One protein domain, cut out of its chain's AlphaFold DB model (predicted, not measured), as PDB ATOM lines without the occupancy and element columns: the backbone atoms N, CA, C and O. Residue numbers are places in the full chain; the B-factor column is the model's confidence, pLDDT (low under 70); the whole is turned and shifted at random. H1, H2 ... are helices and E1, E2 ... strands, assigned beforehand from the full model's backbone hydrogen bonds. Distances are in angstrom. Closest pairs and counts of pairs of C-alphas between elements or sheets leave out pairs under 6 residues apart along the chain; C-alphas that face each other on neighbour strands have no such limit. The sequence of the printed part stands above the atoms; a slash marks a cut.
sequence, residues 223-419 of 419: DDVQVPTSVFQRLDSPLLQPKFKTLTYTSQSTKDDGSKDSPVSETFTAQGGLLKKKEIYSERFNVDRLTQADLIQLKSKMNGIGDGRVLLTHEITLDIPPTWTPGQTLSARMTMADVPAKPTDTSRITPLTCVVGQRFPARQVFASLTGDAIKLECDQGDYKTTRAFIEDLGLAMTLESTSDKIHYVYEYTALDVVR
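AT A GLANCE: This is residues 223 to 419 of the 419 residues of an uncharacterized protein of Pseudomonas proteolytica (UniProt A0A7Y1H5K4). A closed barrel of twelve strands makes the body, each strand beside the one before it in the chain and E12 back beside E1. One very short helix, H1, packs on the outside of the wall near E6. The printed part has 197 residues, with H1 first and then E1 to E12, a meander in which each strand is the antiparallel neighbour of the one before. The class is mostly strand, and the whole is compact, with a radius of gyration of the C-alphas of 16.4 A and spans of 48 by 40 by 34 A.

IN THESE COORDINATES: H1 is residues 229 to 232, with C-alpha 229 at (222.072, 141.003, 218.257). E1 is residues 246 to 255, 29.2 A long, and begins at C-alpha 246 (235.746, 124.329, 230.549). E2 is residues 264 to 271, E3 274 to 280, E4 286 to 292 and E5 296 to 303. E6 is residues 310 to 319, 25.2 A, and E7 is 329 to 339, 30.8 A. E8, residues 348 to 361, is the longest strand by residues and measures 36.6 A. E9 is residues 372 to 379, E10 383 to 390 and E11 395 to 403. E12, residues 406 to 418, is 34.1 A long and ends at C-alpha 418 (239.014, 120.502, 229.602).

HOW THE PARTS SIT: H1 is on the barrel, outside it, at a height over the sheet of 7.4 A and over none of its strands. Its closest C-alpha pair with E6 is Val 231 and Ile 316, 5.9 A. H1 is too short for any O i to N i+4 pair; its one O i to N i+3 pair is within hydrogen-bond range. E1 and E2 are a hairpin, with N 249 and O 266 2.9 A apart, within hydrogen-bond range. The hairpin E4 and E5 has N 288 and O 301 at 3.0 A. E5 bends by 59 degrees at residue 299, and E6 by 61 degrees at residue 315. E7 and E8 are antiparallel at 142 degrees, with N 332 and O 352 at 2.8 A. E8 bends by 73 degrees at residue 358. E12 and E1 close the ring, antiparallel at 158 degrees, with N 248 and O 416 at 2.9 A. E4 and E11 are only just apart, their closest C-alphas 8.1 A from each other.

THE WHOLE: The two farthest C-alphas, those of Pro 343 and Ala 367, are 49.5 A apart. The printed part has no cut. The link from H1 to E1, 13 residues, is long. Mean pLDDT of the printed part is 94.4; residue 305 is under 70.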
ATOM      1  N   ASP A 223     220.830 134.259 232.642       91.94
ATOM      2  CA  ASP A 223     220.565 133.579 231.369       91.94
ATOM      3  C   ASP A 223     219.287 134.065 230.668       91.94
ATOM      4  O   ASP A 223     219.217 133.985 229.442       91.94
ATOM      5  N   ASP A 224     218.337 134.643 231.407       93.19
ATOM      6  CA  ASP A 224     217.082 135.156 230.839       93.19
ATOM      7  C   ASP A 224     217.281 136.513 230.143       93.19
ATOM      8  O   ASP A 224     216.503 136.900 229.268       93.19
ATOM      9  N   VAL A 225     218.353 137.233 230.486       95.38
ATOM     10  CA  VAL A 225     218.686 138.532 229.892       95.38
ATOM     11  C   VAL A 225     219.466 138.333 228.596       95.38
ATOM     12  O   VAL A 225     220.637 137.940 228.599       95.38
ATOM     13  N   GLN A 226     218.821 138.620 227.468       95.62
ATOM     14  CA  GLN A 226     219.423 138.482 226.143       95.62
ATOM     15  C   GLN A 226     220.366 139.646 225.829       95.62
ATOM     16  O   GLN A 226     220.031 140.810 226.043       95.62
ATOM     17  N   VAL A 227     221.541 139.329 225.281       96.38
ATOM     18  CA  VAL A 227     222.448 140.341 224.727       96.38
ATOM     19  C   VAL A 227     221.933 140.756 223.346       96.38
ATOM     20  O   VAL A 227     221.578 139.873 222.559       96.38
ATOM     21  N   PRO A 228     221.871 142.061 223.019       96.44
ATOM     22  CA  PRO A 228     221.365 142.499 221.724       96.44
ATOM     23  C   PRO A 228     222.152 141.913 220.550       96.44
ATOM     24  O   PRO A 228     223.382 141.861 220.563       96.44
ATOM     25  N   THR A 229     221.449 141.539 219.480       94.12
ATOM     26  CA  THR A 229     222.072 141.003 218.257       94.12
ATOM     27  C   THR A 229     223.102 141.963 217.657       94.12
ATOM     28  O   THR A 229     224.128 141.519 217.147       94.12
ATOM     29  N   SER A 230     222.868 143.276 217.763       94.38
ATOM     30  CA  SER A 230     223.805 144.321 217.329       94.38
ATOM     31  C   SER A 230     225.152 144.255 218.054       94.38
ATOM     32  O   SER A 230     226.179 144.544 217.447       94.38
ATOM     33  N   VAL A 231     225.162 143.847 219.327       95.88
ATOM     34  CA  VAL A 231     226.389 143.628 220.102       95.88
ATOM     35  C   VAL A 231     227.081 142.357 219.616       95.88
ATOM     36  O   VAL A 231     228.267 142.403 219.302       95.88
ATOM     37  N   PHE A 232     226.351 141.245 219.456       91.50
ATOM     38  CA  PHE A 232     226.937 139.987 218.972       91.50
ATOM     39  C   PHE A 232     227.610 140.112 217.605       91.50
ATOM     40  O   PHE A 232     228.703 139.587 217.415       91.50
ATOM     41  N   GLN A 233     226.998 140.846 216.674       90.69
ATOM     42  CA  GLN A 233     227.546 141.059 215.330       90.69
ATOM     43  C   GLN A 233     228.892 141.799 215.323       90.69
ATOM     44  O   GLN A 233     229.617 141.727 214.335       90.69
ATOM     45  N   ARG A 234     229.242 142.511 216.403       93.00
ATOM     46  CA  ARG A 234     230.530 143.208 216.533       93.00
ATOM     47  C   ARG A 234     231.641 142.321 217.095       93.00
ATOM     48  O   ARG A 234     232.801 142.679 216.948       93.00
ATOM     49  N   LEU A 235     231.305 141.192 217.720       91.81
ATOM     50  CA  LEU A 235     232.250 140.328 218.442       91.81
ATOM     51  C   LEU A 235     232.948 139.294 217.548       91.81
ATOM     52  O   LEU A 235     233.636 138.408 218.057       91.81
ATOM     53  N   ASP A 236     232.770 139.357 216.230       86.94
ATOM     54  CA  ASP A 236     233.414 138.411 215.324       86.94
ATOM     55  C   ASP A 236     234.924 138.684 215.244       86.94
ATOM     56  O   ASP A 236     235.390 139.595 214.560       86.94
ATOM     57  N   SER A 237     235.695 137.916 216.014       90.81
ATOM     58  CA  SER A 237     237.150 137.984 216.030       90.81
ATOM     59  C   SER A 237     237.752 136.596 216.216       90.81
ATOM     60  O   SER A 237     237.554 135.984 217.272       90.81
ATOM     61  N   PRO A 238     238.549 136.106 215.249       92.75
ATOM     62  CA  PRO A 238     239.303 134.864 215.396       92.75
ATOM     63  C   PRO A 238     240.310 134.894 216.553       92.75
ATOM     64  O   PRO A 238     240.608 133.851 217.131       92.75
ATOM     65  N   LEU A 239     240.830 136.077 216.908       94.69
ATOM     66  CA  LEU A 239     241.830 136.223 217.971       94.69
ATOM     67  C   LEU A 239     241.266 135.945 219.361       94.69
ATOM     68  O   LEU A 239     242.025 135.550 220.236       94.69
ATOM     69  N   LEU A 240     239.964 136.158 219.562       96.44
ATOM     70  CA  LEU A 240     239.318 136.090 220.874       96.44
ATOM     71  C   LEU A 240     238.449 134.837 221.055       96.44
ATOM     72  O   LEU A 240     237.637 134.777 221.977       96.44
ATOM     73  N   GLN A 241     238.584 133.850 220.164       96.81
ATOM     74  CA  GLN A 241     237.819 132.610 220.248       96.81
ATOM     75  C   GLN A 241     238.361 131.705 221.360       96.81
ATOM     76  O   GLN A 241     239.568 131.442 221.380       96.81
ATOM     77  N   PRO A 242     237.495 131.169 222.237       97.62
ATOM     78  CA  PRO A 242     237.913 130.197 223.233       97.62
ATOM     79  C   PRO A 242     238.313 128.872 222.568       97.62
ATOM     80  O   PRO A 242     237.705 128.431 221.592       97.62
ATOM     81  N   LYS A 243     239.342 128.218 223.114       97.44
ATOM     82  CA  LYS A 243     239.931 126.965 222.592       97.44
ATOM     83  C   LYS A 243     239.886 125.819 223.613       97.44
ATOM     84  O   LYS A 243     240.748 124.938 223.630       97.44
ATOM     85  N   PHE A 244     238.892 125.865 224.492       97.69
ATOM     86  CA  PHE A 244     238.617 124.885 225.540       97.69
ATOM     87  C   PHE A 244     237.101 124.769 225.749       97.69
ATOM     88  O   PHE A 244     236.357 125.647 225.318       97.69
ATOM     89  N   LYS A 245     236.635 123.715 226.424       98.06
ATOM     90  CA  LYS A 245     235.232 123.556 226.846       98.06
ATOM     91  C   LYS A 245     234.987 124.163 228.215       98.06
ATOM     92  O   LYS A 245     234.083 124.979 228.370       98.06
ATOM     93  N   THR A 246     235.798 123.775 229.195       98.44
ATOM     94  CA  THR A 246     235.746 124.329 230.549       98.44
ATOM     95  C   THR A 246     237.144 124.607 231.075       98.44
ATOM     96  O   THR A 246     238.073 123.850 230.810       98.44
ATOM     97  N   LEU A 247     237.287 125.689 231.829       98.38
ATOM     98  CA  LEU A 247     238.500 126.028 232.564       98.38
ATOM     99  C   LEU A 247     238.086 126.388 233.983       98.38
ATOM    100  O   LEU A 247     237.155 127.170 234.159       98.38
ATOM    101  N   THR A 248     238.778 125.860 234.981       98.38
ATOM    102  CA  THR A 248     238.650 126.329 236.362       98.38
ATOM    103  C   THR A 248     240.020 126.696 236.892       98.38
ATOM    104  O   THR A 248     240.967 125.935 236.713       98.38
ATOM    105  N   TYR A 249     240.138 127.835 237.566       98.12
ATOM    106  CA  TYR A 249     241.339 128.162 238.327       98.12
ATOM    107  C   TYR A 249     241.002 128.782 239.676       98.12
ATOM    108  O   TYR A 249     239.894 129.259 239.900       98.12
ATOM    109  N   THR A 250     241.973 128.769 240.585       98.12
ATOM    110  CA  THR A 250     241.916 129.523 241.842       98.12
ATOM    111  C   THR A 250     243.116 130.449 241.923       98.12
ATOM    112  O   THR A 250     244.248 130.013 241.704       98.12
ATOM    113  N   SER A 251     242.868 131.717 242.234       97.00
ATOM    114  CA  SER A 251     243.892 132.743 242.390       97.00
ATOM    115  C   SER A 251     243.920 133.284 243.818       97.00
ATOM    116  O   SER A 251     242.912 133.308 244.525       97.00
ATOM    117  N   GLN A 252     245.104 133.698 244.247       97.12
ATOM    118  CA  GLN A 252     245.353 134.386 245.503       97.12
ATOM    119  C   GLN A 252     245.903 135.773 245.174       97.12
ATOM    120  O   GLN A 252     246.976 135.882 244.582       97.12
ATOM    121  N   SER A 253     245.192 136.830 245.566       95.38
ATOM    122  CA  SER A 253     245.699 138.199 245.457       95.38
ATOM    123  C   SER A 253     246.534 138.568 246.684       95.38
ATOM    124  O   SER A 253     246.221 138.171 247.814       95.38
ATOM    125  N   THR A 254     247.602 139.330 246.457       96.31
ATOM    126  CA  THR A 254     248.445 139.931 247.499       96.31
ATOM    127  C   THR A 254     248.574 141.428 247.233       96.31
ATOM    128  O   THR A 254     248.809 141.820 246.090       96.31
ATOM    129  N   LYS A 255     248.404 142.252 248.271       93.94
ATOM    130  CA  LYS A 255     248.539 143.716 248.224       93.94
ATOM    131  C   LYS A 255     249.987 144.157 248.443       93.94
ATOM    132  O   LYS A 255     250.804 143.385 248.942       93.94
ATOM    133  N   ASP A 256     250.277 145.428 248.161       90.75
ATOM    134  CA  ASP A 256     251.604 146.038 248.380       90.75
ATOM    135  C   ASP A 256     252.118 145.932 249.824       90.75
ATOM    136  O   ASP A 256     253.322 145.838 250.058       90.75
ATOM    137  N   ASP A 257     251.216 145.927 250.808       90.44
ATOM    138  CA  ASP A 257     251.558 145.761 252.227       90.44
ATOM    139  C   ASP A 257     251.828 144.296 252.626       90.44
ATOM    140  O   ASP A 257     252.091 144.001 253.794       90.44
ATOM    141  N   GLY A 258     251.760 143.371 251.663       91.50
ATOM    142  CA  GLY A 258     251.933 141.934 251.848       91.50
ATOM    143  C   GLY A 258     250.689 141.210 252.370       91.50
ATOM    144  O   GLY A 258     250.722 139.984 252.513       91.50
ATOM    145  N   SER A 259     249.593 141.922 252.650       92.06
ATOM    146  CA  SER A 259     248.335 141.291 253.050       92.06
ATOM    147  C   SER A 259     247.698 140.538 251.880       92.06
ATOM    148  O   SER A 259     247.836 140.909 250.714       92.06
ATOM    149  N   LYS A 260     247.006 139.442 252.197       92.44
ATOM    150  CA  LYS A 260     246.367 138.551 251.224       92.44
ATOM    151  C   LYS A 260     244.860 138.601 251.397       92.44
ATOM    152  O   LYS A 260     244.382 138.556 252.532       92.44
ATOM    153  N   ASP A 261     244.122 138.666 250.293       89.69
ATOM    154  CA  ASP A 261     242.666 138.512 250.354       89.69
ATOM    155  C   ASP A 261     242.278 137.029 250.438       89.69
ATOM    156  O   ASP A 261     243.127 136.139 250.483       89.69
ATOM    157  N   SER A 262     240.983 136.730 250.489       90.44
ATOM    158  CA  SER A 262     240.540 135.340 250.345       90.44
ATOM    159  C   SER A 262     240.784 134.854 248.909       90.44
ATOM    160  O   SER A 262     240.589 135.642 247.981       90.44
ATOM    161  N   PRO A 263     241.180 133.582 248.704       94.81
ATOM    162  CA  PRO A 263     241.290 133.014 247.368       94.81
ATOM    163  C   PRO A 263     239.981 133.141 246.586       94.81
ATOM    164  O   PRO A 263     238.899 132.962 247.149       94.81
ATOM    165  N   VAL A 264     240.091 133.397 245.284       95.94
ATOM    166  CA  VAL A 264     238.950 133.477 244.366       95.94
ATOM    167  C   VAL A 264     239.027 132.315 243.391       95.94
ATOM    168  O   VAL A 264     240.058 132.104 242.750       95.94
ATOM    169  N   SER A 265     237.941 131.555 243.270       97.25
ATOM    170  CA  SER A 265     237.830 130.490 242.270       97.25
ATOM    171  C   SER A 265     236.994 130.964 241.090       97.25
ATOM    172  O   SER A 265     235.897 131.486 241.272       97.25
ATOM    173  N   GLU A 266     237.487 130.748 239.877       98.00
ATOM    174  CA  GLU A 266     236.809 131.136 238.646       98.00
ATOM    175  C   GLU A 266     236.579 129.915 237.763       98.00
ATOM    176  O   GLU A 266     237.503 129.142 237.509       98.00
ATOM    177  N   THR A 267     235.349 129.753 237.280       98.38
ATOM    178  CA  THR A 267     234.981 128.710 236.317       98.38
ATOM    179  C   THR A 267     234.478 129.349 235.034       98.38
ATOM    180  O   THR A 267     233.571 130.180 235.053       98.38
ATOM    181  N   PHE A 268     235.027 128.902 233.912       98.50
ATOM    182  CA  PHE A 268     234.672 129.308 232.564       98.50
ATOM    183  C   PHE A 268     234.079 128.123 231.812       98.50
ATOM    184  O   PHE A 268     234.616 127.018 231.859       98.50
ATOM    185  N   THR A 269     232.999 128.361 231.078       98.50
ATOM    186  CA  THR A 269     232.425 127.422 230.108       98.50
ATOM    187  C   THR A 269     232.320 128.117 228.760       98.50
ATOM    188  O   THR A 269     231.677 129.164 228.652       98.50
ATOM    189  N   ALA A 270     232.952 127.550 227.737       97.81
ATOM    190  CA  ALA A 270     232.889 128.086 226.388       97.81
ATOM    191  C   ALA A 270     231.545 127.756 225.729       97.81
ATOM    192  O   ALA A 270     231.074 126.618 225.759       97.81
ATOM    193  N   GLN A 271     230.938 128.758 225.101       94.31
ATOM    194  CA  GLN A 271     229.710 128.612 224.328       94.31
ATOM    195  C   GLN A 271     229.812 129.466 223.063       94.31
ATOM    196  O   GLN A 271     229.584 130.675 223.085       94.31
ATOM    197  N   GLY A 272     230.172 128.830 221.946       91.19
ATOM    198  CA  GLY A 272     230.541 129.552 220.727       91.19
ATOM    199  C   GLY A 272     231.776 130.424 220.975       91.19
ATOM    200  O   GLY A 272     232.721 129.977 221.615       91.19
ATOM    201  N   GLY A 273     231.750 131.677 220.516       93.94
ATOM    202  CA  GLY A 273     232.847 132.636 220.710       93.94
ATOM    203  C   GLY A 273     232.891 133.324 222.078       93.94
ATOM    204  O   GLY A 273     233.559 134.344 222.217       93.94
ATOM    205  N   LEU A 274     232.142 132.820 223.064       97.19
ATOM    206  CA  LEU A 274     231.923 133.469 224.357       97.19
ATOM    207  C   LEU A 274     232.230 132.536 225.520       97.19
ATOM    208  O   LEU A 274     232.271 131.314 225.380       97.19
ATOM    209  N   LEU A 275     232.370 133.143 226.691       98.31
ATOM    210  CA  LEU A 275     232.659 132.489 227.950       98.31
ATOM    211  C   LEU A 275     231.575 132.832 228.968       98.31
ATOM    212  O   LEU A 275     231.407 133.994 229.347       98.31
ATOM    213  N   LYS A 276     230.856 131.813 229.440       98.25
ATOM    214  CA  LYS A 276     230.117 131.911 230.699       98.25
ATOM    215  C   LYS A 276     231.119 131.783 231.833       98.25
ATOM    216  O   LYS A 276     231.816 130.775 231.909       98.25
ATOM    217  N   LYS A 277     231.185 132.791 232.687       98.19
ATOM    218  CA  LYS A 277     232.135 132.888 233.787       98.19
ATOM    219  C   LYS A 277     231.392 132.932 235.114       98.19
ATOM    220  O   LYS A 277     230.390 133.635 235.224       98.19
ATOM    221  N   LYS A 278     231.910 132.227 236.113       97.62
ATOM    222  CA  LYS A 278     231.468 132.317 237.504       97.62
ATOM    223  C   LYS A 278     232.665 132.553 238.414       97.62
ATOM    224  O   LYS A 278     233.553 131.712 238.472       97.62
ATOM    225  N   GLU A 279     232.661 133.678 239.119       96.88
ATOM    226  CA  GLU A 279     233.679 134.097 240.090       96.88
ATOM    227  C   GLU A 279     233.148 133.854 241.502       96.88
ATOM    228  O   GLU A 279     232.130 134.427 241.887       96.88
ATOM    229  N   ILE A 280     233.806 133.007 242.285       94.00
ATOM    230  CA  ILE A 280     233.396 132.656 243.645       94.00
ATOM    231  C   ILE A 280     234.358 133.321 244.626       94.00
ATOM    232  O   ILE A 280     235.501 132.891 244.767       94.00
ATOM    233  N   TYR A 281     233.868 134.347 245.323       88.31
ATOM    234  CA  TYR A 281     234.609 135.064 246.365       88.31
ATOM    235  C   TYR A 281     234.324 134.502 247.764       88.31
ATOM    236  O   TYR A 281     235.162 134.563 248.656       88.31
ATOM    237  N   SER A 282     233.110 133.986 247.984       85.31
ATOM    238  CA  SER A 282     232.712 133.283 249.208       85.31
ATOM    239  C   SER A 282     231.437 132.464 248.976       85.31
ATOM    240  O   SER A 282     230.779 132.599 247.944       85.31
ATOM    241  N   GLU A 283     231.008 131.687 249.975       76.62
ATOM    242  CA  GLU A 283     229.714 130.981 249.948       76.62
ATOM    243  C   GLU A 283     228.516 131.915 249.717       76.62
ATOM    244  O   GLU A 283     227.478 131.498 249.201       76.62
ATOM    245  N   ARG A 284     228.640 133.188 250.116       80.00
ATOM    246  CA  ARG A 284     227.548 134.167 250.065       80.00
ATOM    247  C   ARG A 284     227.675 135.166 248.929       80.00
ATOM    248  O   ARG A 284     226.683 135.830 248.656       80.00
ATOM    249  N   PHE A 285     228.839 135.273 248.289       85.44
ATOM    250  CA  PHE A 285     229.088 136.233 247.219       85.44
ATOM    251  C   PHE A 285     229.812 135.586 246.036       85.44
ATOM    252  O   PHE A 285     230.924 135.074 246.167       85.44
ATOM    253  N   ASN A 286     229.165 135.641 244.876       91.69
ATOM    254  CA  ASN A 286     229.740 135.252 243.597       91.69
ATOM    255  C   ASN A 286     229.260 136.193 242.487       91.69
ATOM    256  O   ASN A 286     228.251 136.884 242.648       91.69
ATOM    257  N   VAL A 287     229.977 136.219 241.369       96.06
ATOM    258  CA  VAL A 287     229.626 137.018 240.195       96.06
ATOM    259  C   VAL A 287     229.519 136.106 238.985       96.06
ATOM    260  O   VAL A 287     230.477 135.418 238.637       96.06
ATOM    261  N   ASP A 288     228.362 136.119 238.333       96.94
ATOM    262  CA  ASP A 288     228.183 135.470 237.036       96.94
ATOM    263  C   ASP A 288     228.423 136.496 235.927       96.94
ATOM    264  O   ASP A 288     227.948 137.632 236.013       96.94
ATOM    265  N   ARG A 289     229.127 136.107 234.862       98.19
ATOM    266  CA  ARG A 289     229.358 136.955 233.688       98.19
ATOM    267  C   ARG A 289     229.213 136.186 232.385       98.19
ATOM    268  O   ARG A 289     229.390 134.971 232.322       98.19
ATOM    269  N   LEU A 290     228.944 136.936 231.324       98.31
ATOM    270  CA  LEU A 290     229.169 136.512 229.950       98.31
ATOM    271  C   LEU A 290     230.214 137.443 229.340       98.31
ATOM    272  O   LEU A 290     229.998 138.659 229.288       98.31
ATOM    273  N   THR A 291     231.331 136.880 228.894       98.06
ATOM    274  CA  THR A 291     232.465 137.638 228.360       98.06
ATOM    275  C   THR A 291     232.961 137.053 227.039       98.06
ATOM    276  O   THR A 291     232.614 135.929 226.672       98.06
ATOM    277  N   GLN A 292     233.777 137.811 226.312       97.81
ATOM    278  CA  GLN A 292     234.613 137.301 225.228       97.81
ATOM    279  C   GLN A 292     236.080 137.392 225.658       97.81
ATOM    280  O   GLN A 292     236.544 138.468 226.049       97.81
ATOM    281  N   ALA A 293     236.780 136.253 225.618       97.62
ATOM    282  CA  ALA A 293     238.175 136.096 226.049       97.62
ATOM    283  C   ALA A 293     238.500 136.618 227.470       97.62
ATOM    284  O   ALA A 293     239.660 136.876 227.779       97.62
ATOM    285  N   ASP A 294     237.484 136.806 228.319       97.44
ATOM    286  CA  ASP A 294     237.564 137.514 229.607       97.44
ATOM    287  C   ASP A 294     238.139 138.941 229.532       97.44
ATOM    288  O   ASP A 294     238.631 139.492 230.514       97.44
ATOM    289  N   LEU A 295     238.042 139.568 228.357       96.75
ATOM    290  CA  LEU A 295     238.409 140.967 228.123       96.75
ATOM    291  C   LEU A 295     237.163 141.838 227.964       96.75
ATOM    292  O   LEU A 295     237.035 142.872 228.614       96.75
ATOM    293  N   ILE A 296     236.228 141.408 227.115       97.25
ATOM    294  CA  ILE A 296     235.028 142.179 226.777       97.25
ATOM    295  C   ILE A 296     233.850 141.617 227.563       97.25
ATOM    296  O   ILE A 296     233.493 140.450 227.398       97.25
ATOM    297  N   GLN A 297     233.224 142.438 228.403       97.00
ATOM    298  CA  GLN A 297     232.067 142.037 229.196       97.00
ATOM    299  C   GLN A 297     230.758 142.349 228.470       97.00
ATOM    300  O   GLN A 297     230.491 143.489 228.095       97.00
ATOM    301  N   LEU A 298     229.898 141.341 228.327       97.94
ATOM    302  CA  LEU A 298     228.580 141.505 227.708       97.94
ATOM    303  C   LEU A 298     227.474 141.625 228.743       97.94
ATOM    304  O   LEU A 298     226.547 142.408 228.566       97.94
ATOM    305  N   LYS A 299     227.565 140.856 229.827       97.31
ATOM    306  CA  LYS A 299     226.683 141.013 230.980       97.31
ATOM    307  C   LYS A 299     227.315 140.474 232.250       97.31
ATOM    308  O   LYS A 299     228.164 139.586 232.181       97.31
ATOM    309  N   SER A 300     226.874 140.984 233.391       97.12
ATOM    310  CA  SER A 300     227.272 140.499 234.712       97.12
ATOM    311  C   SER A 300     226.125 140.574 235.712       97.12
ATOM    312  O   SER A 300     225.313 141.497 235.647       97.12
ATOM    313  N   LYS A 301     226.102 139.655 236.673       94.81
ATOM    314  CA  LYS A 301     225.202 139.677 237.828       94.81
ATOM    315  C   LYS A 301     226.002 139.414 239.097       94.81
ATOM    316  O   LYS A 301     226.721 138.422 239.186       94.81
ATOM    317  N   MET A 302     225.845 140.288 240.084       90.94
ATOM    318  CA  MET A 302     226.366 140.066 241.429       90.94
ATOM    319  C   MET A 302     225.335 139.265 242.224       90.94
ATOM    320  O   MET A 302     224.189 139.682 242.383       90.94
ATOM    321  N   ASN A 303     225.727 138.096 242.719       84.38
ATOM    322  CA  ASN A 303     224.873 137.232 243.519       84.38
ATOM    323  C   ASN A 303     225.313 137.305 244.972       84.38
ATOM    324  O   ASN A 303     226.435 136.925 245.294       84.38
ATOM    325  N   GLY A 304     224.420 137.737 245.863       73.75
ATOM    326  CA  GLY A 304     224.746 137.868 247.288       73.75
ATOM    327  C   GLY A 304     224.748 139.297 247.800       73.75
ATOM    328  O   GLY A 304     224.376 139.526 248.948       73.75
ATOM    329  N   ILE A 305     225.110 140.235 246.926       69.56
ATOM    330  CA  ILE A 305     225.181 141.678 247.175       69.56
ATOM    331  C   ILE A 305     224.614 142.438 245.969       69.56
ATOM    332  O   ILE A 305     224.543 141.879 244.875       69.56
ATOM    333  N   GLY A 306     224.227 143.699 246.169       70.44
ATOM    334  CA  GLY A 306     223.547 144.511 245.154       70.44
ATOM    335  C   GLY A 306     222.055 144.188 245.039       70.44
ATOM    336  O   GLY A 306     221.525 143.367 245.785       70.44
ATOM    337  N   ASP A 307     221.375 144.825 244.087       72.31
ATOM    338  CA  ASP A 307     219.918 144.727 243.904       72.31
ATOM    339  C   ASP A 307     219.478 143.553 243.004       72.31
ATOM    340  O   ASP A 307     218.323 143.466 242.585       72.31
ATOM    341  N   GLY A 308     220.398 142.622 242.720       78.69
ATOM    342  CA  GLY A 308     220.128 141.366 242.014       78.69
ATOM    343  C   GLY A 308     219.860 141.504 240.513       78.69
ATOM    344  O   GLY A 308     219.472 140.517 239.880       78.69
ATOM    345  N   ARG A 309     220.064 142.695 239.943       89.25
ATOM    346  CA  ARG A 309     219.879 142.968 238.516       89.25
ATOM    347  C   ARG A 309     221.087 142.564 237.681       89.25
ATOM    348  O   ARG A 309     222.183 142.323 238.188       89.25
ATOM    349  N   VAL A 310     220.860 142.467 236.376       94.88
ATOM    350  CA  VAL A 310     221.896 142.139 235.398       94.88
ATOM    351  C   VAL A 310     222.379 143.427 234.753       94.88
ATOM    352  O   VAL A 310     221.606 144.104 234.083       94.88
ATOM    353  N   LEU A 311     223.662 143.733 234.897       95.56
ATOM    354  CA  LEU A 311     224.296 144.790 234.122       95.56
ATOM    355  C   LEU A 311     224.544 144.260 232.708       95.56
ATOM    356  O   LEU A 311     225.273 143.281 232.545       95.56
ATOM    357  N   LEU A 312     223.940 144.884 231.698       97.94
ATOM    358  CA  LEU A 312     223.947 144.439 230.305       97.94
ATOM    359  C   LEU A 312     224.597 145.479 229.389       97.94
ATOM    360  O   LEU A 312     224.156 146.627 229.343       97.94
ATOM    361  N   THR A 313     225.574 145.057 228.590       98.25
ATOM    362  CA  THR A 313     226.093 145.817 227.446       98.25
ATOM    363  C   THR A 313     225.050 145.816 226.333       98.25
ATOM    364  O   THR A 313     224.777 144.771 225.737       98.25
ATOM    365  N   HIS A 314     224.460 146.978 226.053       96.19
ATOM    366  CA  HIS A 314     223.451 147.134 224.998       96.19
ATOM    367  C   HIS A 314     224.009 147.782 223.726       96.19
ATOM    368  O   HIS A 314     223.455 147.584 222.646       96.19
ATOM    369  N   GLU A 315     225.135 148.487 223.836       97.38
ATOM    370  CA  GLU A 315     225.888 149.019 222.702       97.38
ATOM    371  C   GLU A 315     227.379 148.760 222.892       97.38
ATOM    372  O   GLU A 315     227.896 148.809 224.013       97.38
ATOM    373  N   ILE A 316     228.077 148.501 221.787       97.69
ATOM    374  CA  ILE A 316     229.520 148.307 221.805       97.69
ATOM    375  C   ILE A 316     230.184 148.867 220.548       97.69
ATOM    376  O   ILE A 316     229.717 148.652 219.426       97.69
ATOM    377  N   THR A 317     231.315 149.535 220.750       96.75
ATOM    378  CA  THR A 317     232.293 149.834 219.699       96.75
ATOM    379  C   THR A 317     233.548 149.027 219.986       96.75
ATOM    380  O   THR A 317     234.039 149.062 221.114       96.75
ATOM    381  N   LEU A 318     234.053 148.305 218.985       95.88
ATOM    382  CA  LEU A 318     235.242 147.462 219.089       95.88
ATOM    383  C   LEU A 318     236.236 147.813 217.991       95.88
ATOM    384  O   LEU A 318     235.851 147.946 216.830       95.88
ATOM    385  N   ASP A 319     237.501 147.900 218.377       96.19
ATOM    386  CA  ASP A 319     238.645 147.916 217.475       96.19
ATOM    387  C   ASP A 319     239.610 146.829 217.949       96.19
ATOM    388  O   ASP A 319     240.227 146.940 219.011       96.19
ATOM    389  N   ILE A 320     239.650 145.720 217.214       94.50
ATOM    390  CA  ILE A 320     240.468 144.555 217.546       94.50
ATOM    391  C   ILE A 320     241.582 144.491 216.506       94.50
ATOM    392  O   ILE A 320     241.284 144.479 215.307       94.50
ATOM    393  N   PRO A 321     242.859 144.427 216.921       94.44
ATOM    394  CA  PRO A 321     243.946 144.374 215.965       94.44
ATOM    395  C   PRO A 321     243.856 143.083 215.139       94.44
ATOM    396  O   PRO A 321     243.384 142.060 215.634       94.44
ATOM    397  N   PRO A 322     244.342 143.073 213.887       92.06
ATOM    398  CA  PRO A 322     244.290 141.878 213.041       92.06
ATOM    399  C   PRO A 322     245.217 140.759 213.543       92.06
ATOM    400  O   PRO A 322     245.081 139.605 213.145       92.06
ATOM    401  N   THR A 323     246.182 141.102 214.400       94.69
ATOM    402  CA  THR A 323     247.193 140.201 214.957       94.69
ATOM    403  C   THR A 323     247.561 140.626 216.373       94.69
ATOM    404  O   THR A 323     247.350 141.771 216.755       94.69
ATOM    405  N   TRP A 324     248.222 139.752 217.126       95.44
ATOM    406  CA  TRP A 324     248.877 140.123 218.381       95.44
ATOM    407  C   TRP A 324     250.313 140.611 218.133       95.44
ATOM    408  O   TRP A 324     251.284 139.918 218.463       95.44
ATOM    409  N   THR A 325     250.453 141.773 217.489       96.50
ATOM    410  CA  THR A 325     251.762 142.417 217.279       96.50
ATOM    411  C   THR A 325     252.031 143.432 218.395       96.50
ATOM    412  O   THR A 325     251.152 144.255 218.666       96.50
ATOM    413  N   PRO A 326     253.218 143.420 219.039       97.81
ATOM    414  CA  PRO A 326     253.547 144.379 220.090       97.81
ATOM    415  C   PRO A 326     253.335 145.837 219.660       97.81
ATOM    416  O   PRO A 326     253.692 146.223 218.547       97.81
ATOM    417  N   GLY A 327     252.757 146.645 220.546       97.00
ATOM    418  CA  GLY A 327     252.407 148.048 220.306       97.00
ATOM    419  C   GLY A 327     251.042 148.267 219.644       97.00
ATOM    420  O   GLY A 327     250.535 149.388 219.673       97.00
ATOM    421  N   GLN A 328     250.409 147.225 219.088       97.75
ATOM    422  CA  GLN A 328     249.010 147.315 218.661       97.75
ATOM    423  C   GLN A 328     248.084 147.433 219.873       97.75
ATOM    424  O   GLN A 328     248.457 147.112 221.000       97.75
ATOM    425  N   THR A 329     246.870 147.918 219.635       97.69
ATOM    426  CA  THR A 329     245.889 148.165 220.689       97.69
ATOM    427  C   THR A 329     244.586 147.463 220.351       97.69
ATOM    428  O   THR A 329     244.112 147.557 219.224       97.69
ATOM    429  N   LEU A 330     244.019 146.772 221.335       97.69
ATOM    430  CA  LEU A 330     242.620 146.363 221.350       97.69
ATOM    431  C   LEU A 330     241.847 147.407 222.147       97.69
ATOM    432  O   LEU A 330     242.233 147.715 223.273       97.69
ATOM    433  N   SER A 331     240.753 147.931 221.603       97.38
ATOM    434  CA  SER A 331     239.871 148.830 222.342       97.38
ATOM    435  C   SER A 331     238.411 148.402 222.272       97.38
ATOM    436  O   SER A 331     237.927 147.885 221.264       97.38
ATOM    437  N   ALA A 332     237.708 148.618 223.378       97.31
ATOM    438  CA  ALA A 332     236.276 148.440 223.485       97.31
ATOM    439  C   ALA A 332     235.662 149.629 224.221       97.31
ATOM    440  O   ALA A 332     236.195 150.118 225.214       97.31
ATOM    441  N   ARG A 333     234.500 150.078 223.759       97.31
ATOM    442  CA  ARG A 333     233.658 151.025 224.488       97.31
ATOM    443  C   ARG A 333     232.283 150.404 224.632       97.31
ATOM    444  O   ARG A 333     231.580 150.252 223.638       97.31
ATOM    445  N   MET A 334     231.940 150.018 225.856       97.38
ATOM    446  CA  MET A 334     230.691 149.332 226.185       97.38
ATOM    447  C   MET A 334     229.741 150.317 226.861       97.38
ATOM    448  O   MET A 334     230.105 150.915 227.874       97.38
ATOM    449  N   THR A 335     228.535 150.477 226.324       97.50
ATOM    450  CA  THR A 335     227.450 151.183 227.016       97.50
ATOM    451  C   THR A 335     226.594 150.139 227.721       97.50
ATOM    452  O   THR A 335     226.029 149.247 227.081       97.50
ATOM    453  N   MET A 336     226.529 150.224 229.046       97.00
ATOM    454  CA  MET A 336     225.905 149.231 229.911       97.00
ATOM    455  C   MET A 336     224.734 149.827 230.694       97.00
ATOM    456  O   MET A 336     224.783 150.989 231.090       97.00
ATOM    457  N   ALA A 337     223.695 149.033 230.935       95.38
ATOM    458  CA  ALA A 337     222.547 149.421 231.753       95.38
ATOM    459  C   ALA A 337     222.050 148.234 232.585       95.38
ATOM    460  O   ALA A 337     222.211 147.081 232.181       95.38
ATOM    461  N   ASP A 338     221.460 148.517 233.742       93.31
ATOM    462  CA  ASP A 338     220.882 147.494 234.609       93.31
ATOM    463  C   ASP A 338     219.537 146.991 234.053       93.31
ATOM    464  O   ASP A 338     218.708 147.760 233.561       93.31
ATOM    465  N   VAL A 339     219.309 145.680 234.141       91.94
ATOM    466  CA  VAL A 339     218.098 144.999 233.669       91.94
ATOM    467  C   VAL A 339     217.492 144.174 234.814       91.94
ATOM    468  O   VAL A 339     218.194 143.328 235.379       91.94
ATOM    469  N   PRO A 340     216.199 144.366 235.143       89.19
ATOM    470  CA  PRO A 340     215.276 145.349 234.567       89.19
ATOM    471  C   PRO A 340     215.643 146.790 234.946       89.19
ATOM    472  O   PRO A 340     216.054 147.052 236.075       89.19
ATOM    473  N   ALA A 341     215.450 147.726 234.016       85.94
ATOM    474  CA  ALA A 341     215.721 149.137 234.264       85.94
ATOM    475  C   ALA A 341     214.743 149.726 235.296       85.94
ATOM    476  O   ALA A 341     213.544 149.431 235.290       85.94
ATOM    477  N   LYS A 342     215.262 150.588 236.166       80.31
ATOM    478  CA  LYS A 342     214.528 151.448 237.094       80.31
ATOM    479  C   LYS A 342     214.510 152.877 236.526       80.31
ATOM    480  O   LYS A 342     215.448 153.263 235.834       80.31
ATOM    481  N   PRO A 343     213.490 153.700 236.838       74.62
ATOM    482  CA  PRO A 343     213.400 155.076 236.331       74.62
ATOM    483  C   PRO A 343     214.607 155.966 236.659       74.62
ATOM    484  O   PRO A 343     214.866 156.932 235.952       74.62
ATOM    485  N   THR A 344     215.324 155.657 237.739       76.19
ATOM    486  CA  THR A 344     216.498 156.401 238.208       76.19
ATOM    487  C   THR A 344     217.816 155.912 237.610       76.19
ATOM    488  O   THR A 344     218.857 156.486 237.916       76.19
ATOM    489  N   ASP A 345     217.807 154.844 236.810       83.12
ATOM    490  CA  ASP A 345     219.044 154.310 236.255       83.12
ATOM    491  C   ASP A 345     219.600 155.208 235.158       83.12
ATOM    492  O   ASP A 345     218.880 155.741 234.312       83.12
ATOM    493  N   THR A 346     220.924 155.285 235.126       87.75
ATOM    494  CA  THR A 346     221.674 155.899 234.041       87.75
ATOM    495  C   THR A 346     222.563 154.857 233.375       87.75
ATOM    496  O   THR A 346     223.127 153.973 234.029       87.75
ATOM    497  N   SER A 347     222.690 154.953 232.052       91.56
ATOM    498  CA  SER A 347     223.642 154.129 231.312       91.56
ATOM    499  C   SER A 347     225.067 154.475 231.728       91.56
ATOM    500  O   SER A 347     225.441 155.645 231.828       91.56
ATOM    501  N   ARG A 348     225.881 153.442 231.927       92.38
ATOM    502  CA  ARG A 348     227.295 153.555 232.287       92.38
ATOM    503  C   ARG A 348     228.139 153.251 231.067       92.38
ATOM    504  O   ARG A 348     227.819 152.351 230.296       92.38
ATOM    505  N   ILE A 349     229.227 153.989 230.894       94.00
ATOM    506  CA  ILE A 349     230.187 153.721 229.829       94.00
ATOM    507  C   ILE A 349     231.415 153.078 230.446       94.00
ATOM    508  O   ILE A 349     232.056 153.665 231.314       94.00
ATOM    509  N   THR A 350     231.765 151.899 229.954       94.56
ATOM    510  CA  THR A 350     232.952 151.160 230.371       94.56
ATOM    511  C   THR A 350     233.932 151.112 229.198       94.56
ATOM    512  O   THR A 350     233.744 150.314 228.273       94.56
ATOM    513  N   PRO A 351     234.942 152.001 229.168       96.00
ATOM    514  CA  PRO A 351     236.025 151.906 228.201       96.00
ATOM    515  C   PRO A 351     236.968 150.764 228.585       96.00
ATOM    516  O   PRO A 351     237.124 150.464 229.761       96.00
ATOM    517  N   LEU A 352     237.612 150.157 227.598       97.38
ATOM    518  CA  LEU A 352     238.721 149.224 227.753       97.38
ATOM    519  C   LEU A 352     239.727 149.510 226.644       97.38
ATOM    520  O   LEU A 352     239.357 149.532 225.472       97.38
ATOM    521  N   THR A 353     240.991 149.674 227.004       98.12
ATOM    522  CA  THR A 353     242.099 149.776 226.051       98.12
ATOM    523  C   THR A 353     243.207 148.844 226.506       98.12
ATOM    524  O   THR A 353     243.734 149.049 227.588       98.12
ATOM    525  N   CYS A 354     243.573 147.848 225.704       98.44
ATOM    526  CA  CYS A 354     244.661 146.914 225.981       98.44
ATOM    527  C   CYS A 354     245.781 147.072 224.953       98.44
ATOM    528  O   CYS A 354     245.577 146.803 223.767       98.44
ATOM    529  N   VAL A 355     246.972 147.458 225.406       98.50
ATOM    530  CA  VAL A 355     248.178 147.516 224.572       98.50
ATOM    531  C   VAL A 355     248.847 146.147 224.553       98.50
ATOM    532  O   VAL A 355     249.116 145.549 225.598       98.50
ATOM    533  N   VAL A 356     249.124 145.653 223.349       98.50
ATOM    534  CA  VAL A 356     249.777 144.365 223.118       98.50
ATOM    535  C   VAL A 356     251.263 144.478 223.452       98.50
ATOM    536  O   VAL A 356     251.988 145.288 222.875       98.50
ATOM    537  N   GLY A 357     251.721 143.662 224.391       97.94
ATOM    538  CA  GLY A 357     253.105 143.570 224.832       97.94
ATOM    539  C   GLY A 357     253.859 142.397 224.205       97.94
ATOM    540  O   GLY A 357     253.505 141.879 223.147       97.94
ATOM    541  N   GLN A 358     254.939 141.989 224.871       97.19
ATOM    542  CA  GLN A 358     255.773 140.868 224.436       97.19
ATOM    543  C   GLN A 358     255.100 139.515 224.706       97.19
ATOM    544  O   GLN A 358     254.312 139.369 225.645       97.19
ATOM    545  N   ARG A 359     255.461 138.521 223.888       98.25
ATOM    546  CA  ARG A 359     255.142 137.111 224.141       98.25
ATOM    547  C   ARG A 359     256.085 136.518 225.178       98.25
ATOM    548  O   ARG A 359     257.263 136.870 225.225       98.25
ATOM    549  N   PHE A 360     255.568 135.589 225.964       98.56
ATOM    550  CA  PHE A 360     256.322 134.814 226.937       98.56
ATOM    551  C   PHE A 360     255.686 133.424 227.124       98.56
ATOM    552  O   PHE A 360     254.503 133.260 226.841       98.56
ATOM    553  N   PRO A 361     256.426 132.408 227.600       98.62
ATOM    554  CA  PRO A 361     255.872 131.064 227.767       98.62
ATOM    555  C   PRO A 361     254.694 131.032 228.752       98.62
ATOM    556  O   PRO A 361     254.851 131.446 229.903       98.62
ATOM    557  N   ALA A 362     253.554 130.454 228.356       98.50
ATOM    558  CA  ALA A 362     252.343 130.402 229.189       98.50
ATOM    559  C   ALA A 362     252.555 129.666 230.524       98.50
ATOM    560  O   ALA A 362     251.949 130.011 231.536       98.50
ATOM    561  N   ARG A 363     253.498 128.714 230.561       98.12
ATOM    562  CA  ARG A 363     253.927 128.014 231.786       98.12
ATOM    563  C   ARG A 363     254.453 128.931 232.899       98.12
ATOM    564  O   ARG A 363     254.574 128.482 234.032       98.12
ATOM    565  N   GLN A 364     254.817 130.178 232.579       97.94
ATOM    566  CA  GLN A 364     255.197 131.183 233.578       97.94
ATOM    567  C   GLN A 364     253.985 131.745 234.336       97.94
ATOM    568  O   GLN A 364     254.161 132.247 235.438       97.94
ATOM    569  N   VAL A 365     252.774 131.647 233.772       97.81
ATOM    570  CA  VAL A 365     251.519 132.008 234.457       97.81
ATOM    571  C   VAL A 365     251.078 130.874 235.378       97.81
ATOM    572  O   VAL A 365     250.765 131.100 236.541       97.81
ATOM    573  N   PHE A 366     251.071 129.642 234.862       98.12
ATOM    574  CA  PHE A 366     250.815 128.436 235.644       98.12
ATOM    575  C   PHE A 366     251.446 127.219 234.962       98.12
ATOM    576  O   PHE A 366     251.354 127.070 233.744       98.12
ATOM    577  N   ALA A 367     252.068 126.324 235.734       97.38
ATOM    578  CA  ALA A 367     252.974 125.298 235.209       97.38
ATOM    579  C   ALA A 367     252.353 124.328 234.181       97.38
ATOM    580  O   ALA A 367     253.071 123.836 233.311       97.38
ATOM    581  N   SER A 368     251.047 124.045 234.266       96.44
ATOM    582  CA  SER A 368     250.347 123.143 233.335       96.44
ATOM    583  C   SER A 368     249.919 123.802 232.017       96.44
ATOM    584  O   SER A 368     249.468 123.101 231.110       96.44
ATOM    585  N   LEU A 369     250.055 125.125 231.884       97.81
ATOM    586  CA  LEU A 369     249.694 125.838 230.662       97.81
ATOM    587  C   LEU A 369     250.722 125.594 229.552       97.81
ATOM    588  O   LEU A 369     251.936 125.657 229.761       97.81
ATOM    589  N   THR A 370     250.212 125.343 228.349       96.50
ATOM    590  CA  THR A 370     250.999 125.097 227.137       96.50
ATOM    591  C   THR A 370     251.036 126.327 226.233       96.50
ATOM    592  O   THR A 370     250.195 127.217 226.349       96.50
ATOM    593  N   GLY A 371     252.012 126.358 225.324       97.19
ATOM    594  CA  GLY A 371     252.146 127.419 224.330       97.19
ATOM    595  C   GLY A 371     252.655 128.739 224.907       97.19
ATOM    596  O   GLY A 371     253.350 128.776 225.930       97.19
ATOM    597  N   ASP A 372     252.299 129.818 224.217       98.38
ATOM    598  CA  ASP A 372     252.700 131.180 224.548       98.38
ATOM    599  C   ASP A 372     251.538 131.981 225.150       98.38
ATOM    600  O   ASP A 372     250.351 131.731 224.915       98.38
ATOM    601  N   ALA A 373     251.917 132.962 225.957       98.56
ATOM    602  CA  ALA A 373     251.068 134.002 226.489       98.56
ATOM    603  C   ALA A 373     251.543 135.364 225.977       98.56
ATOM    604  O   ALA A 373     252.738 135.604 225.799       98.56
ATOM    605  N   ILE A 374     250.608 136.282 225.767       98.56
ATOM    606  CA  ILE A 374     250.892 137.659 225.368       98.56
ATOM    607  C   ILE A 374     250.584 138.574 226.542       98.56
ATOM    608  O   ILE A 374     249.485 138.530 227.097       98.56
ATOM    609  N   LYS A 375     251.540 139.427 226.910       98.56
ATOM    610  CA  LYS A 375     251.301 140.451 227.926       98.56
ATOM    611  C   LYS A 375     250.346 141.505 227.362       98.56
ATOM    612  O   LYS A 375     250.603 142.034 226.286       98.56
ATOM    613  N   LEU A 376     249.277 141.823 228.079       98.62
ATOM    614  CA  LEU A 376     248.353 142.908 227.760       98.62
ATOM    615  C   LEU A 376     248.361 143.921 228.901       98.62
ATOM    616  O   LEU A 376     248.093 143.556 230.044       98.62
ATOM    617  N   GLU A 377     248.646 145.180 228.585       98.38
ATOM    618  CA  GLU A 377     248.491 146.292 229.527       98.38
ATOM    619  C   GLU A 377     247.147 146.957 229.261       98.38
ATOM    620  O   GLU A 377     246.980 147.624 228.238       98.38
ATOM    621  N   CYS A 378     246.177 146.728 230.141       98.06
ATOM    622  CA  CYS A 378     244.808 147.183 229.965       98.06
ATOM    623  C   CYS A 378     244.448 148.326 230.916       98.06
ATOM    624  O   CYS A 378     244.713 148.258 232.115       98.06
ATOM    625  N   ASP A 379     243.781 149.339 230.377       96.62
ATOM    626  CA  ASP A 379     243.182 150.459 231.095       96.62
ATOM    627  C   ASP A 379     241.658 150.405 230.921       96.62
ATOM    628  O   ASP A 379     241.153 150.329 229.795       96.62
ATOM    629  N   GLN A 380     240.939 150.404 232.042       93.12
ATOM    630  CA  GLN A 380     239.482 150.366 232.121       93.12
ATOM    631  C   GLN A 380     238.942 151.545 232.957       93.12
ATOM    632  O   GLN A 380     237.995 151.393 233.730       93.12
ATOM    633  N   GLY A 381     239.564 152.726 232.839       86.56
ATOM    634  CA  GLY A 381     239.229 153.908 233.638       86.56
ATOM    635  C   GLY A 381     239.921 153.869 235.000       86.56
ATOM    636  O   GLY A 381     241.136 154.029 235.083       86.56
ATOM    637  N   ASP A 382     239.161 153.620 236.065       83.75
ATOM    638  CA  ASP A 382     239.688 153.586 237.443       83.75
ATOM    639  C   ASP A 382     240.441 152.283 237.773       83.75
ATOM    640  O   ASP A 382     240.971 152.110 238.874       83.75
ATOM    641  N   TYR A 383     240.485 151.352 236.817       90.31
ATOM    642  CA  TYR A 383     241.110 150.045 236.960       90.31
ATOM    643  C   TYR A 383     242.157 149.830 235.870       90.31
ATOM    644  O   TYR A 383     241.850 149.880 234.677       90.31
ATOM    645  N   LYS A 384     243.395 149.555 236.278       96.06
ATOM    646  CA  LYS A 384     244.492 149.189 235.373       96.06
ATOM    647  C   LYS A 384     244.908 147.763 235.652       96.06
ATOM    648  O   LYS A 384     245.047 147.392 236.811       96.06
ATOM    649  N   THR A 385     245.116 146.962 234.617       97.69
ATOM    650  CA  THR A 385     245.528 145.565 234.776       97.69
ATOM    651  C   THR A 385     246.638 145.194 233.827       97.69
ATOM    652  O   THR A 385     246.548 145.492 232.637       97.69
ATOM    653  N   THR A 386     247.578 144.404 234.320       98.19
ATOM    654  CA  THR A 386     248.442 143.596 233.471       98.19
ATOM    655  C   THR A 386     247.835 142.204 233.358       98.19
ATOM    656  O   THR A 386     247.511 141.572 234.365       98.19
ATOM    657  N   ARG A 387     247.668 141.703 232.134       98.44
ATOM    658  CA  ARG A 387     247.062 140.394 231.856       98.44
ATOM    659  C   ARG A 387     247.953 139.539 230.964       98.44
ATOM    660  O   ARG A 387     248.734 140.057 230.171       98.44
ATOM    661  N   ALA A 388     247.794 138.229 231.066       98.62
ATOM    662  CA  ALA A 388     248.371 137.237 230.177       98.62
ATOM    663  C   ALA A 388     247.275 136.663 229.277       98.62
ATOM    664  O   ALA A 388     246.420 135.915 229.747       98.62
ATOM    665  N   PHE A 389     247.282 136.996 227.990       98.62
ATOM    666  CA  PHE A 389     246.420 136.331 227.018       98.62
ATOM    667  C   PHE A 389     247.043 134.999 226.605       98.62
ATOM    668  O   PHE A 389     248.052 134.987 225.905       98.62
ATOM    669  N   ILE A 390     246.464 133.888 227.056       98.56
ATOM    670  CA  ILE A 390     246.957 132.535 226.785       98.56
ATOM    671  C   ILE A 390     246.483 132.109 225.392       98.56
ATOM    672  O   ILE A 390     245.301 131.806 225.200       98.56
ATOM    673  N   GLU A 391     247.389 132.067 224.411       97.69
ATOM    674  CA  GLU A 391     247.027 131.860 222.998       97.69
ATOM    675  C   GLU A 391     246.355 130.499 222.760       97.69
ATOM    676  O   GLU A 391     245.427 130.390 221.954       97.69
ATOM    677  N   ASP A 392     246.776 129.476 223.504       97.38
ATOM    678  CA  ASP A 392     246.256 128.105 223.440       97.38
ATOM    679  C   ASP A 392     244.863 127.931 224.056       97.38
ATOM    680  O   ASP A 392     244.221 126.904 223.816       97.38
ATOM    681  N   LEU A 393     244.410 128.902 224.856       98.06
ATOM    682  CA  LEU A 393     243.087 128.912 225.483       98.06
ATOM    683  C   LEU A 393     242.162 129.964 224.862       98.06
ATOM    684  O   LEU A 393     240.948 129.783 224.893       98.06
ATOM    685  N   GLY A 394     242.710 131.038 224.288       97.38
ATOM    686  CA  GLY A 394     241.915 132.169 223.809       97.38
ATOM    687  C   GLY A 394     241.285 132.974 224.951       97.38
ATOM    688  O   GLY A 394     240.127 133.374 224.863       97.38
ATOM    689  N   LEU A 395     242.025 133.156 226.049       97.88
ATOM    690  CA  LEU A 395     241.556 133.762 227.298       97.88
ATOM    691  C   LEU A 395     242.642 134.655 227.908       97.88
ATOM    692  O   LEU A 395     243.806 134.259 227.945       97.88
ATOM    693  N   ALA A 396     242.257 135.812 228.446       98.31
ATOM    694  CA  ALA A 396     243.118 136.641 229.280       98.31
ATOM    695  C   ALA A 396     242.997 136.284 230.769       98.31
ATOM    696  O   ALA A 396     241.905 136.271 231.322       98.31
ATOM    697  N   MET A 397     244.136 136.063 231.422       98.19
ATOM    698  CA  MET A 397     244.261 135.837 232.862       98.19
ATOM    699  C   MET A 397     244.928 137.056 233.513       98.19
ATOM    700  O   MET A 397     245.945 137.540 233.018       98.19
ATOM    701  N   THR A 398     244.371 137.593 234.599       97.50
ATOM    702  CA  THR A 398     244.917 138.787 235.274       97.50
ATOM    703  C   THR A 398     246.185 138.445 236.055       97.50
ATOM    704  O   THR A 398     246.185 137.521 236.858       97.50
ATOM    705  N   LEU A 399     247.275 139.172 235.830       97.94
ATOM    706  CA  LEU A 399     248.521 139.009 236.589       97.94
ATOM    707  C   LEU A 399     248.618 140.048 237.702       97.94
ATOM    708  O   LEU A 399     248.998 139.734 238.825       97.94
ATOM    709  N   GLU A 400     248.241 141.281 237.380       97.81
ATOM    710  CA  GLU A 400     248.299 142.417 238.290       97.81
ATOM    711  C   GLU A 400     247.097 143.330 238.063       97.81
ATOM    712  O   GLU A 400     246.577 143.431 236.945       97.81
ATOM    713  N   SER A 401     246.674 144.029 239.112       96.56
ATOM    714  CA  SER A 401     245.667 145.077 239.000       96.56
ATOM    715  C   SER A 401     245.911 146.222 239.963       96.56
ATOM    716  O   SER A 401     246.254 145.987 241.117       96.56
ATOM    717  N   THR A 402     245.614 147.440 239.535       94.62
ATOM    718  CA  THR A 402     245.617 148.632 240.377       94.62
ATOM    719  C   THR A 402     244.250 149.297 240.307       94.62
ATOM    720  O   THR A 402     243.773 149.617 239.217       94.62
ATOM    721  N   SER A 403     243.649 149.515 241.475       88.69
ATOM    722  CA  SER A 403     242.411 150.276 241.662       88.69
ATOM    723  C   SER A 403     242.658 151.348 242.712       88.69
ATOM    724  O   SER A 403     243.155 151.044 243.800       88.69
ATOM    725  N   ASP A 404     242.354 152.602 242.385       82.75
ATOM    726  CA  ASP A 404     242.703 153.766 243.205       82.75
ATOM    727  C   ASP A 404     244.196 153.786 243.595       82.75
ATOM    728  O   ASP A 404     245.069 154.057 242.770       82.75
ATOM    729  N   LYS A 405     244.498 153.509 244.871       83.88
ATOM    730  CA  LYS A 405     245.851 153.473 245.448       83.88
ATOM    731  C   LYS A 405     246.287 152.068 245.861       83.88
ATOM    732  O   LYS A 405     247.321 151.939 246.509       83.88
ATOM    733  N   ILE A 406     245.490 151.046 245.557       88.69
ATOM    734  CA  ILE A 406     245.759 149.671 245.974       88.69
ATOM    735  C   ILE A 406     246.158 148.863 244.746       88.69
ATOM    736  O   ILE A 406     245.385 148.732 243.792       88.69
ATOM    737  N   HIS A 407     247.370 148.327 244.786       95.06
ATOM    738  CA  HIS A 407     247.883 147.394 243.799       95.06
ATOM    739  C   HIS A 407     247.795 145.957 244.323       95.06
ATOM    740  O   HIS A 407     247.963 145.702 245.518       95.06
ATOM    741  N   TYR A 408     247.505 145.036 243.411       95.69
ATOM    742  CA  TYR A 408     247.338 143.615 243.663       95.69
ATOM    743  C   TYR A 408     248.156 142.812 242.660       95.69
ATOM    744  O   TYR A 408     248.068 143.055 241.454       95.69
ATOM    745  N   VAL A 409     248.848 141.793 243.158       97.31
ATOM    746  CA  VAL A 409     249.503 140.753 242.357       97.31
ATOM    747  C   VAL A 409     248.751 139.441 242.550       97.31
ATOM    748  O   VAL A 409     248.419 139.081 243.683       97.31
ATOM    749  N   TYR A 410     248.479 138.730 241.457       97.25
ATOM    750  CA  TYR A 410     247.702 137.491 241.456       97.25
ATOM    751  C   TYR A 410     248.602 136.278 241.232       97.25
ATOM    752  O   TYR A 410     249.312 136.183 240.232       97.25
ATOM    753  N   GLU A 411     248.511 135.312 242.142       97.12
ATOM    754  CA  GLU A 411     249.160 134.009 242.026       97.12
ATOM    755  C   GLU A 411     248.109 132.920 241.791       97.12
ATOM    756  O   GLU A 411     247.154 132.787 242.559       97.12
ATOM    757  N   TYR A 412     248.278 132.117 240.741       97.81
ATOM    758  CA  TYR A 412     247.391 130.995 240.441       97.81
ATOM    759  C   TYR A 412     247.843 129.748 241.199       97.81
ATOM    760  O   TYR A 412     248.955 129.263 241.012       97.81
ATOM    761  N   THR A 413     246.968 129.211 242.047       97.25
ATOM    762  CA  THR A 413     247.281 128.093 242.957       97.25
ATOM    763  C   THR A 413     246.701 126.760 242.494       97.25
ATOM    764  O   THR A 413     247.202 125.700 242.862       97.25
ATOM    765  N   ALA A 414     245.672 126.799 241.648       97.56
ATOM    766  CA  ALA A 414     245.078 125.630 241.015       97.56
ATOM    767  C   ALA A 414     244.575 126.003 239.621       97.56
ATOM    768  O   ALA A 414     244.072 127.112 239.432       97.56
ATOM    769  N   LEU A 415     244.684 125.078 238.667       98.06
ATOM    770  CA  LEU A 415     244.197 125.254 237.303       98.06
ATOM    771  C   LEU A 415     243.872 123.897 236.671       98.06
ATOM    772  O   LEU A 415     244.702 122.988 236.697       98.06
ATOM    773  N   ASP A 416     242.690 123.793 236.074       97.94
ATOM    774  CA  ASP A 416     242.200 122.619 235.353       97.94
ATOM    775  C   ASP A 416     241.539 123.042 234.036       97.94
ATOM    776  O   ASP A 416     240.705 123.949 234.022       97.94
ATOM    777  N   VAL A 417     241.914 122.394 232.929       97.44
ATOM    778  CA  VAL A 417     241.427 122.705 231.575       97.44
ATOM    779  C   VAL A 417     240.873 121.442 230.930       97.44
ATOM    780  O   VAL A 417     241.592 120.463 230.740       97.44
ATOM    781  N   VAL A 418     239.630 121.515 230.462       97.00
ATOM    782  CA  VAL A 418     239.014 120.502 229.602       97.00
ATOM    783  C   VAL A 418     238.908 121.069 228.192       97.00
ATOM    784  O   VAL A 418     238.237 122.080 227.982       97.00
ATOM    785  N   ARG A 419     239.567 120.425 227.225       91.50
ATOM    786  CA  ARG A 419     239.591 120.855 225.817       91.50
ATOM    787  C   ARG A 419     238.432 120.310 224.977       91.50
ATOM    788  O   ARG A 419     237.919 119.187 225.226       91.50
TER     789      ARG A 419